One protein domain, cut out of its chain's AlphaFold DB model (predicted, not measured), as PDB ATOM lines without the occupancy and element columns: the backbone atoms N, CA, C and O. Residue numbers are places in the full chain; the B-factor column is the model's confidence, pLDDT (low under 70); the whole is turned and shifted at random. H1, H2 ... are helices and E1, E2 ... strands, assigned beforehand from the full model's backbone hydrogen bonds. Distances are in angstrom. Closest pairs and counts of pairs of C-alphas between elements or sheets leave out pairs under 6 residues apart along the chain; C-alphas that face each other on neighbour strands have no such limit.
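What this domain is: This is residues 320 to 383 of the 644 residues of the protein "Hypothetical protein" of Skeletonema marinoi (UniProt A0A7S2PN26). A long helix, H1, bears with its residues 330 to 334 on a small hairpin of strands E1 and E2, and a long loop, residues 358 to 377, folds back by E2 and leads to the short helix H2 far from the end of H1. The 64 printed residues run H1, E1, E2, H2, with an antiparallel sheet, order E1 - E2. The class is mixed, with 30 residues in named elements, under half. The whole is compact, radius of gyration of the C-alphas 10.8 A, spanning 32 by 23 by 17 A.

Where its parts are: Find C-alpha 320 at (-44.305, 29.691, 45.106); H1 runs from there to residue 335, 23.2 A. E1 is residues 339 to 344, 12.8 A, and E2 residues 354 to 357, 10.1 A. H2, residues 378 to 381, spans 5.0 A and ends at (-50.388, 15.234, 52.184).

How they stand to each other: Look at the hairpin E1 and E2, antiparallel at 138 degrees: N 341 and O 355 are within hydrogen-bond range at 2.8 A. Residues 355 to 356 of E2 pair antiparallel with 364 to 365. The closest C-alphas of H1 and E2, Leu 330 and Thr 356, are 7.8 A apart. H2 is apart from H1 and E1. In H1 every O i to N i+4 pair is within hydrogen-bond range; H2 is too short for one, and its one O i to N i+3 pair is within range.

The domain as a whole: The C-alphas farthest apart, Ser 335 and Arg 383, are 33.0 A apart. The printed part has no cut; the link E2 to H2 is long. No printed residue is under 70 in pLDDT.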
ATOM      1  N   GLU A 320     -45.039  28.838  46.033       94.69
ATOM      2  CA  GLU A 320     -44.305  29.691  45.106       94.69
ATOM      3  C   GLU A 320     -43.079  28.961  44.541       94.69
ATOM      4  O   GLU A 320     -42.945  28.839  43.322       94.69
ATOM      5  N   ALA A 321     -42.269  28.338  45.406       94.56
ATOM      6  CA  ALA A 321     -41.148  27.504  44.972       94.56
ATOM      7  C   ALA A 321     -41.611  26.305  44.123       94.56
ATOM      8  O   ALA A 321     -40.957  25.932  43.150       94.56
ATOM      9  N   ARG A 322     -42.761  25.701  44.446       95.50
ATOM     10  CA  ARG A 322     -43.344  24.605  43.649       95.50
ATOM     11  C   ARG A 322     -43.871  25.055  42.299       95.50
ATOM     12  O   ARG A 322     -43.726  24.315  41.334       95.50
ATOM     13  N   LEU A 323     -44.469  26.235  42.210       96.56
ATOM     14  CA  LEU A 323     -44.908  26.808  40.943       96.56
ATOM     15  C   LEU A 323     -43.709  27.114  40.045       96.56
ATOM     16  O   LEU A 323     -43.749  26.818  38.850       96.56
ATOM     17  N   GLU A 324     -42.633  27.654  40.616       96.06
ATOM     18  CA  GLU A 324     -41.391  27.913  39.890       96.06
ATOM     19  C   GLU A 324     -40.735  26.611  39.410       96.06
ATOM     20  O   GLU A 324     -40.474  26.448  38.212       96.06
ATOM     21  N   ASN A 325     -40.590  25.626  40.299       96.38
ATOM     22  CA  ASN A 325     -40.091  24.296  39.947       96.38
ATOM     23  C   ASN A 325     -41.002  23.584  38.940       96.38
ATOM     24  O   ASN A 325     -40.512  22.929  38.023       96.38
ATOM     25  N   GLY A 326     -42.319  23.750  39.058       96.94
ATOM     26  CA  GLY A 326     -43.310  23.177  38.155       96.94
ATOM     27  C   GLY A 326     -43.161  23.692  36.726       96.94
ATOM     28  O   GLY A 326     -43.261  22.910  35.786       96.94
ATOM     29  N   ARG A 327     -42.832  24.977  36.529       97.06
ATOM     30  CA  ARG A 327     -42.538  25.536  35.193       97.06
ATOM     31  C   ARG A 327     -41.277  24.927  34.579       97.06
ATOM     32  O   ARG A 327     -41.259  24.611  33.385       97.06
ATOM     33  N   SER A 328     -40.237  24.740  35.392       96.81
ATOM     34  CA  SER A 328     -39.009  24.058  34.966       96.81
ATOM     35  C   SER A 328     -39.293  22.598  34.592       96.81
ATOM     36  O   SER A 328     -38.945  22.150  33.498       96.81
ATOM     37  N   LEU A 329     -40.041  21.886  35.440       97.62
ATOM     38  CA  LEU A 329     -40.419  20.491  35.232       97.62
ATOM     39  C   LEU A 329     -41.335  20.304  34.016       97.62
ATOM     40  O   LEU A 329     -41.180  19.328  33.287       97.62
ATOM     41  N   LEU A 330     -42.249  21.243  33.751       97.94
ATOM     42  CA  LEU A 330     -43.070  21.248  32.538       97.94
ATOM     43  C   LEU A 330     -42.192  21.300  31.288       97.94
ATOM     44  O   LEU A 330     -42.346  20.482  30.385       97.94
ATOM     45  N   THR A 331     -41.235  22.230  31.263       97.81
ATOM     46  CA  THR A 331     -40.286  22.381  30.150       97.81
ATOM     47  C   THR A 331     -39.457  21.108  29.969       97.81
ATOM     48  O   THR A 331     -39.296  20.619  28.849       97.81
ATOM     49  N   GLN A 332     -38.992  20.522  31.076       97.81
ATOM     50  CA  GLN A 332     -38.263  19.259  31.070       97.81
ATOM     51  C   GLN A 332     -39.113  18.115  30.498       97.81
ATOM     52  O   GLN A 332     -38.666  17.442  29.571       97.81
ATOM     53  N   ARG A 333     -40.341  17.917  30.987       98.06
ATOM     54  CA  ARG A 333     -41.260  16.875  30.502       98.06
ATOM     55  C   ARG A 333     -41.534  17.020  29.006       98.06
ATOM     56  O   ARG A 333     -41.409  16.044  28.270       98.06
ATOM     57  N   LEU A 334     -41.812  18.234  28.534       97.75
ATOM     58  CA  LEU A 334     -42.019  18.502  27.108       97.75
ATOM     59  C   LEU A 334     -40.796  18.110  26.263       97.75
ATOM     60  O   LEU A 334     -40.947  17.496  25.210       97.75
ATOM     61  N   SER A 335     -39.579  18.391  26.742       97.69
ATOM     62  CA  SER A 335     -38.349  17.975  26.045       97.69
ATOM     63  C   SER A 335     -38.105  16.460  26.059       97.69
ATOM     64  O   SER A 335     -37.439  15.935  25.170       97.69
ATOM     65  N   GLN A 336     -38.683  15.746  27.026       97.88
ATOM     66  CA  GLN A 336     -38.650  14.284  27.128       97.88
ATOM     67  C   GLN A 336     -39.768  13.593  26.327       97.88
ATOM     68  O   GLN A 336     -39.898  12.374  26.394       97.88
ATOM     69  N   GLY A 337     -40.577  14.344  25.572       97.69
ATOM     70  CA  GLY A 337     -41.661  13.790  24.757       97.69
ATOM     71  C   GLY A 337     -42.989  13.612  25.495       97.69
ATOM     72  O   GLY A 337     -43.894  12.970  24.964       97.69
ATOM     73  N   TRP A 338     -43.142  14.191  26.689       98.31
ATOM     74  CA  TRP A 338     -44.461  14.306  27.309       98.31
ATOM     75  C   TRP A 338     -45.328  15.274  26.504       98.31
ATOM     76  O   TRP A 338     -44.852  16.277  25.972       98.31
ATOM     77  N   THR A 339     -46.625  15.001  26.469       98.06
ATOM     78  CA  THR A 339     -47.628  15.861  25.835       98.06
ATOM     79  C   THR A 339     -48.452  16.581  26.896       98.06
ATOM     80  O   THR A 339     -48.750  16.006  27.945       98.06
ATOM     81  N   MET A 340     -48.814  17.839  26.636       98.12
ATOM     82  CA  MET A 340     -49.806  18.549  27.450       98.12
ATOM     83  C   MET A 340     -51.200  18.016  27.131       98.12
ATOM     84  O   MET A 340     -51.547  17.848  25.959       98.12
ATOM     85  N   ASP A 341     -51.989  17.766  28.169       97.69
ATOM     86  CA  ASP A 341     -53.410  17.500  28.022       97.69
ATOM     87  C   ASP A 341     -54.183  18.806  27.779       97.69
ATOM     88  O   ASP A 341     -53.693  19.909  28.026       97.69
ATOM     89  N   THR A 342     -55.409  18.676  27.285       97.00
ATOM     90  CA  THR A 342     -56.335  19.800  27.076       97.00
ATOM     91  C   THR A 342     -56.932  20.336  28.379       97.00
ATOM     92  O   THR A 342     -57.448  21.451  28.404       97.00
ATOM     93  N   SER A 343     -56.853  19.554  29.456       97.44
ATOM     94  CA  SER A 343     -57.326  19.902  30.791       97.44
ATOM     95  C   SER A 343     -56.223  20.523  31.656       97.44
ATOM     96  O   SER A 343     -55.054  20.132  31.595       97.44
ATOM     97  N   ASN A 344     -56.626  21.447  32.525       98.25
ATOM     98  CA  ASN A 344     -55.764  22.090  33.512       98.25
ATOM     99  C   ASN A 344     -56.028  21.521  34.910       98.25
ATOM    100  O   ASN A 344     -57.103  20.994  35.172       98.25
ATOM    101  N   CYS A 345     -55.055  21.658  35.809       97.62
ATOM    102  CA  CYS A 345     -55.222  21.301  37.214       97.62
ATOM    103  C   CYS A 345     -56.171  22.278  37.927       97.62
ATOM    104  O   CYS A 345     -55.933  23.487  37.911       97.62
ATOM    105  N   GLU A 346     -57.181  21.735  38.604       96.62
ATOM    106  CA  GLU A 346     -58.174  22.437  39.428       96.62
ATOM    107  C   GLU A 346     -57.661  22.759  40.842       96.62
ATOM    108  O   GLU A 346     -58.313  23.470  41.605       96.62
ATOM    109  N   GLY A 347     -56.463  22.283  41.202       95.75
ATOM    110  CA  GLY A 347     -55.823  22.613  42.472       95.75
ATOM    111  C   GLY A 347     -55.638  24.121  42.636       95.75
ATOM    112  O   GLY A 347     -54.967  24.762  41.824       95.75
ATOM    113  N   TYR A 348     -56.177  24.681  43.723       94.38
ATOM    114  CA  TYR A 348     -56.210  26.129  43.979       94.38
ATOM    115  C   TYR A 348     -54.828  26.802  43.881       94.38
ATOM    116  O   TYR A 348     -54.680  27.872  43.297       94.38
ATOM    117  N   HIS A 349     -53.789  26.134  44.384       95.12
ATOM    118  CA  HIS A 349     -52.402  26.622  44.343       95.12
ATOM    119  C   HIS A 349     -51.632  26.242  43.066       95.12
ATOM    120  O   HIS A 349     -50.481  26.643  42.902       95.12
ATOM    121  N   CYS A 350     -52.237  25.491  42.142       96.06
ATOM    122  CA  CYS A 350     -51.595  25.082  40.892       96.06
ATOM    123  C   CYS A 350     -51.724  26.119  39.767       96.06
ATOM    124  O   CYS A 350     -51.101  25.936  38.725       96.06
ATOM    125  N   ASN A 351     -52.487  27.206  39.949       95.69
ATOM    126  CA  ASN A 351     -52.646  28.294  38.969       95.69
ATOM    127  C   ASN A 351     -53.024  27.813  37.553       95.69
ATOM    128  O   ASN A 351     -52.448  28.273  36.566       95.69
ATOM    129  N   ASN A 352     -53.984  26.884  37.451       96.31
ATOM    130  CA  ASN A 352     -54.428  26.296  36.180       96.31
ATOM    131  C   ASN A 352     -53.281  25.691  35.350       96.31
ATOM    132  O   ASN A 352     -53.295  25.763  34.121       96.31
ATOM    133  N   MET A 353     -52.267  25.116  36.004       97.62
ATOM    134  CA  MET A 353     -51.164  24.458  35.305       97.62
ATOM    135  C   MET A 353     -51.702  23.323  34.415       97.62
ATOM    136  O   MET A 353     -52.434  22.470  34.933       97.62
ATOM    137  N   PRO A 354     -51.345  23.271  33.116       98.06
ATOM    138  CA  PRO A 354     -51.781  22.199  32.230       98.06
ATOM    139  C   PRO A 354     -51.290  20.844  32.733       98.06
ATOM    140  O   PRO A 354     -50.166  20.715  33.237       98.06
ATOM    141  N   LEU A 355     -52.135  19.825  32.596       98.38
ATOM    142  CA  LEU A 355     -51.734  18.461  32.913       98.38
ATOM    143  C   LEU A 355     -50.805  17.920  31.826       98.38
ATOM    144  O   LEU A 355     -50.858  18.333  30.670       98.38
ATOM    145  N   THR A 356     -49.935  16.987  32.197       98.44
ATOM    146  CA  THR A 356     -48.982  16.360  31.274       98.44
ATOM    147  C   THR A 356     -49.074  14.848  31.359       98.44
ATOM    148  O   THR A 356     -49.218  14.307  32.455       98.44
ATOM    149  N   LYS A 357     -48.949  14.168  30.217       98.19
ATOM    150  CA  LYS A 357     -48.912  12.702  30.116       98.19
ATOM    151  C   LYS A 357     -47.852  12.224  29.133       98.19
ATOM    152  O   LYS A 357     -47.526  12.937  28.179       98.19
ATOM    153  N   LEU A 358     -47.346  11.014  29.349       97.94
ATOM    154  CA  LEU A 358     -46.404  10.340  28.462       97.94
ATOM    155  C   LEU A 358     -47.105   9.143  27.806       97.94
ATOM    156  O   LEU A 358     -47.394   8.147  28.456       97.94
ATOM    157  N   GLY A 359     -47.422   9.243  26.514       95.75
ATOM    158  CA  GLY A 359     -48.131   8.174  25.806       95.75
ATOM    159  C   GLY A 359     -49.539   7.923  26.363       95.75
ATOM    160  O   GLY A 359     -50.391   8.809  26.306       95.75
ATOM    161  N   SER A 360     -49.781   6.706  26.857       96.25
ATOM    162  CA  SER A 360     -51.053   6.270  27.454       96.25
ATOM    163  C   SER A 360     -51.132   6.467  28.971       96.25
ATOM    164  O   SER A 360     -52.135   6.081  29.570       96.25
ATOM    165  N   ASP A 361     -50.094   7.030  29.592       95.31
ATOM    166  CA  ASP A 361     -50.069   7.247  31.036       95.31
ATOM    167  C   ASP A 361     -51.128   8.273  31.475       95.31
ATOM    168  O   ASP A 361     -51.485   9.177  30.707       95.31
ATOM    169  N   PRO A 362     -51.634   8.168  32.717       96.19
ATOM    170  CA  PRO A 362     -52.568   9.142  33.255       96.19
ATOM    171  C   PRO A 362     -51.933  10.534  33.330       96.19
ATOM    172  O   PRO A 362     -50.756  10.708  33.661       96.19
ATOM    173  N   SER A 363     -52.743  11.544  33.034       97.75
ATOM    174  CA  SER A 363     -52.334  12.942  33.092       97.75
ATOM    175  C   SER A 363     -52.040  13.358  34.533       97.75
ATOM    176  O   SER A 363     -52.800  13.052  35.447       97.75
ATOM    177  N   SER A 364     -50.928  14.068  34.742       97.81
ATOM    178  CA  SER A 364     -50.522  14.576  36.057       97.81
ATOM    179  C   SER A 364     -50.084  16.038  36.003       97.81
ATOM    180  O   SER A 364     -49.480  16.507  35.026       97.81
ATOM    181  N   CYS A 365     -50.379  16.772  37.072       98.38
ATOM    182  CA  CYS A 365     -49.971  18.154  37.271       98.38
ATOM    183  C   CYS A 365     -48.514  18.216  37.740       98.38
ATOM    184  O   CYS A 365     -48.134  17.590  38.724       98.38
ATOM    185  N   VAL A 366     -47.700  19.047  37.093       97.94
ATOM    186  CA  VAL A 366     -46.281  19.230  37.453       97.94
ATOM    187  C   VAL A 366     -46.050  19.988  38.770       97.94
ATOM    188  O   VAL A 366     -44.926  20.004  39.257       97.94
ATOM    189  N   VAL A 367     -47.080  20.628  39.342       97.50
ATOM    190  CA  VAL A 367     -46.971  21.431  40.580       97.50
ATOM    191  C   VAL A 367     -47.335  20.604  41.814       97.50
ATOM    192  O   VAL A 367     -46.535  20.481  42.744       97.50
ATOM    193  N   CYS A 368     -48.541  20.026  41.838       96.94
ATOM    194  CA  CYS A 368     -48.985  19.193  42.958       96.94
ATOM    195  C   CYS A 368     -48.624  17.712  42.800       96.94
ATOM    196  O   CYS A 368     -48.679  16.985  43.786       96.94
ATOM    197  N   GLY A 369     -48.266  17.255  41.596       96.12
ATOM    198  CA  GLY A 369     -48.034  15.838  41.296       96.12
ATOM    199  C   GLY A 369     -49.311  15.000  41.145       96.12
ATOM    200  O   GLY A 369     -49.208  13.831  40.795       96.12
ATOM    201  N   GLY A 370     -50.488  15.578  41.398       96.69
ATOM    202  CA  GLY A 370     -51.783  14.898  41.339       96.69
ATOM    203  C   GLY A 370     -52.375  14.799  39.931       96.69
ATOM    204  O   GLY A 370     -51.825  15.346  38.973       96.69
ATOM    205  N   SER A 371     -53.519  14.129  39.809       96.31
ATOM    206  CA  SER A 371     -54.286  13.927  38.568       96.31
ATOM    207  C   SER A 371     -54.909  15.205  38.011       96.31
ATOM    208  O   SER A 371     -55.344  15.227  36.865       96.31
ATOM    209  N   GLY A 372     -54.942  16.279  38.803       95.56
ATOM    210  CA  GLY A 372     -55.520  17.559  38.405       95.56
ATOM    211  C   GLY A 372     -56.857  17.888  39.054       95.56
ATOM    212  O   GLY A 372     -57.351  18.981  38.821       95.56
ATOM    213  N   SER A 373     -57.409  17.012  39.893       94.12
ATOM    214  CA  SER A 373     -58.659  17.262  40.633       94.12
ATOM    215  C   SER A 373     -58.534  18.336  41.719       94.12
ATOM    216  O   SER A 373     -59.530  18.843  42.220       94.12
ATOM    217  N   GLY A 374     -57.306  18.655  42.139       92.19
ATOM    218  CA  GLY A 374     -57.063  19.533  43.284       92.19
ATOM    219  C   GLY A 374     -57.296  18.870  44.644       92.19
ATOM    220  O   GLY A 374     -57.183  19.543  45.666       92.19
ATOM    221  N   CYS A 375     -57.582  17.567  44.670       87.06
ATOM    222  CA  CYS A 375     -57.795  16.796  45.897       87.06
ATOM    223  C   CYS A 375     -56.697  15.756  46.159       87.06
ATOM    224  O   CYS A 375     -56.719  15.107  47.199       87.06
ATOM    225  N   ASP A 376     -55.747  15.596  45.237       91.94
ATOM    226  CA  ASP A 376     -54.723  14.556  45.270       91.94
ATOM    227  C   ASP A 376     -53.296  15.103  45.093       91.94
ATOM    228  O   ASP A 376     -53.037  16.316  45.076       91.94
ATOM    229  N   GLY A 377     -52.328  14.187  45.012       93.88
ATOM    230  CA  GLY A 377     -50.914  14.530  44.998       93.88
ATOM    231  C   GLY A 377     -50.537  15.176  46.322       93.88
ATOM    232  O   GLY A 377     -50.805  14.638  47.391       93.88
ATOM    233  N   ILE A 378     -49.933  16.360  46.283       92.12
ATOM    234  CA  ILE A 378     -49.545  17.003  47.532       92.12
ATOM    235  C   ILE A 378     -50.712  17.590  48.331       92.12
ATOM    236  O   ILE A 378     -50.588  17.772  49.537       92.12
ATOM    237  N   TYR A 379     -51.863  17.837  47.704       87.62
ATOM    238  CA  TYR A 379     -53.053  18.246  48.457       87.62
ATOM    239  C   TYR A 379     -53.506  17.163  49.440       87.62
ATOM    240  O   TYR A 379     -54.022  17.489  50.503       87.62
ATOM    241  N   GLU A 380     -53.249  15.892  49.125       86.38
ATOM    242  CA  GLU A 380     -53.534  14.764  50.011       86.38
ATOM    243  C   GLU A 380     -52.622  14.762  51.245       86.38
ATOM    244  O   GLU A 380     -53.080  14.483  52.348       86.38
ATOM    245  N   GLN A 381     -51.355  15.157  51.082       83.06
ATOM    246  CA  GLN A 381     -50.388  15.234  52.184       83.06
ATOM    247  C   GLN A 381     -50.713  16.359  53.173       83.06
ATOM    248  O   GLN A 381     -50.408  16.235  54.352       83.06
ATOM    249  N   PHE A 382     -51.346  17.437  52.700       76.69
ATOM    250  CA  PHE A 382     -51.728  18.587  53.527       76.69
ATOM    251  C   PHE A 382     -53.194  18.587  53.948       76.69
ATOM    252  O   PHE A 382     -53.671  19.572  54.521       76.69
ATOM    253  N   ARG A 383     -53.925  17.494  53.712       77.62
ATOM    254  CA  ARG A 383     -55.176  17.277  54.432       77.62
ATOM    255  C   ARG A 383     -54.817  17.057  55.893       77.62
ATOM    256  O   ARG A 383     -54.389  15.972  56.277       77.62
TER     257      ARG A 383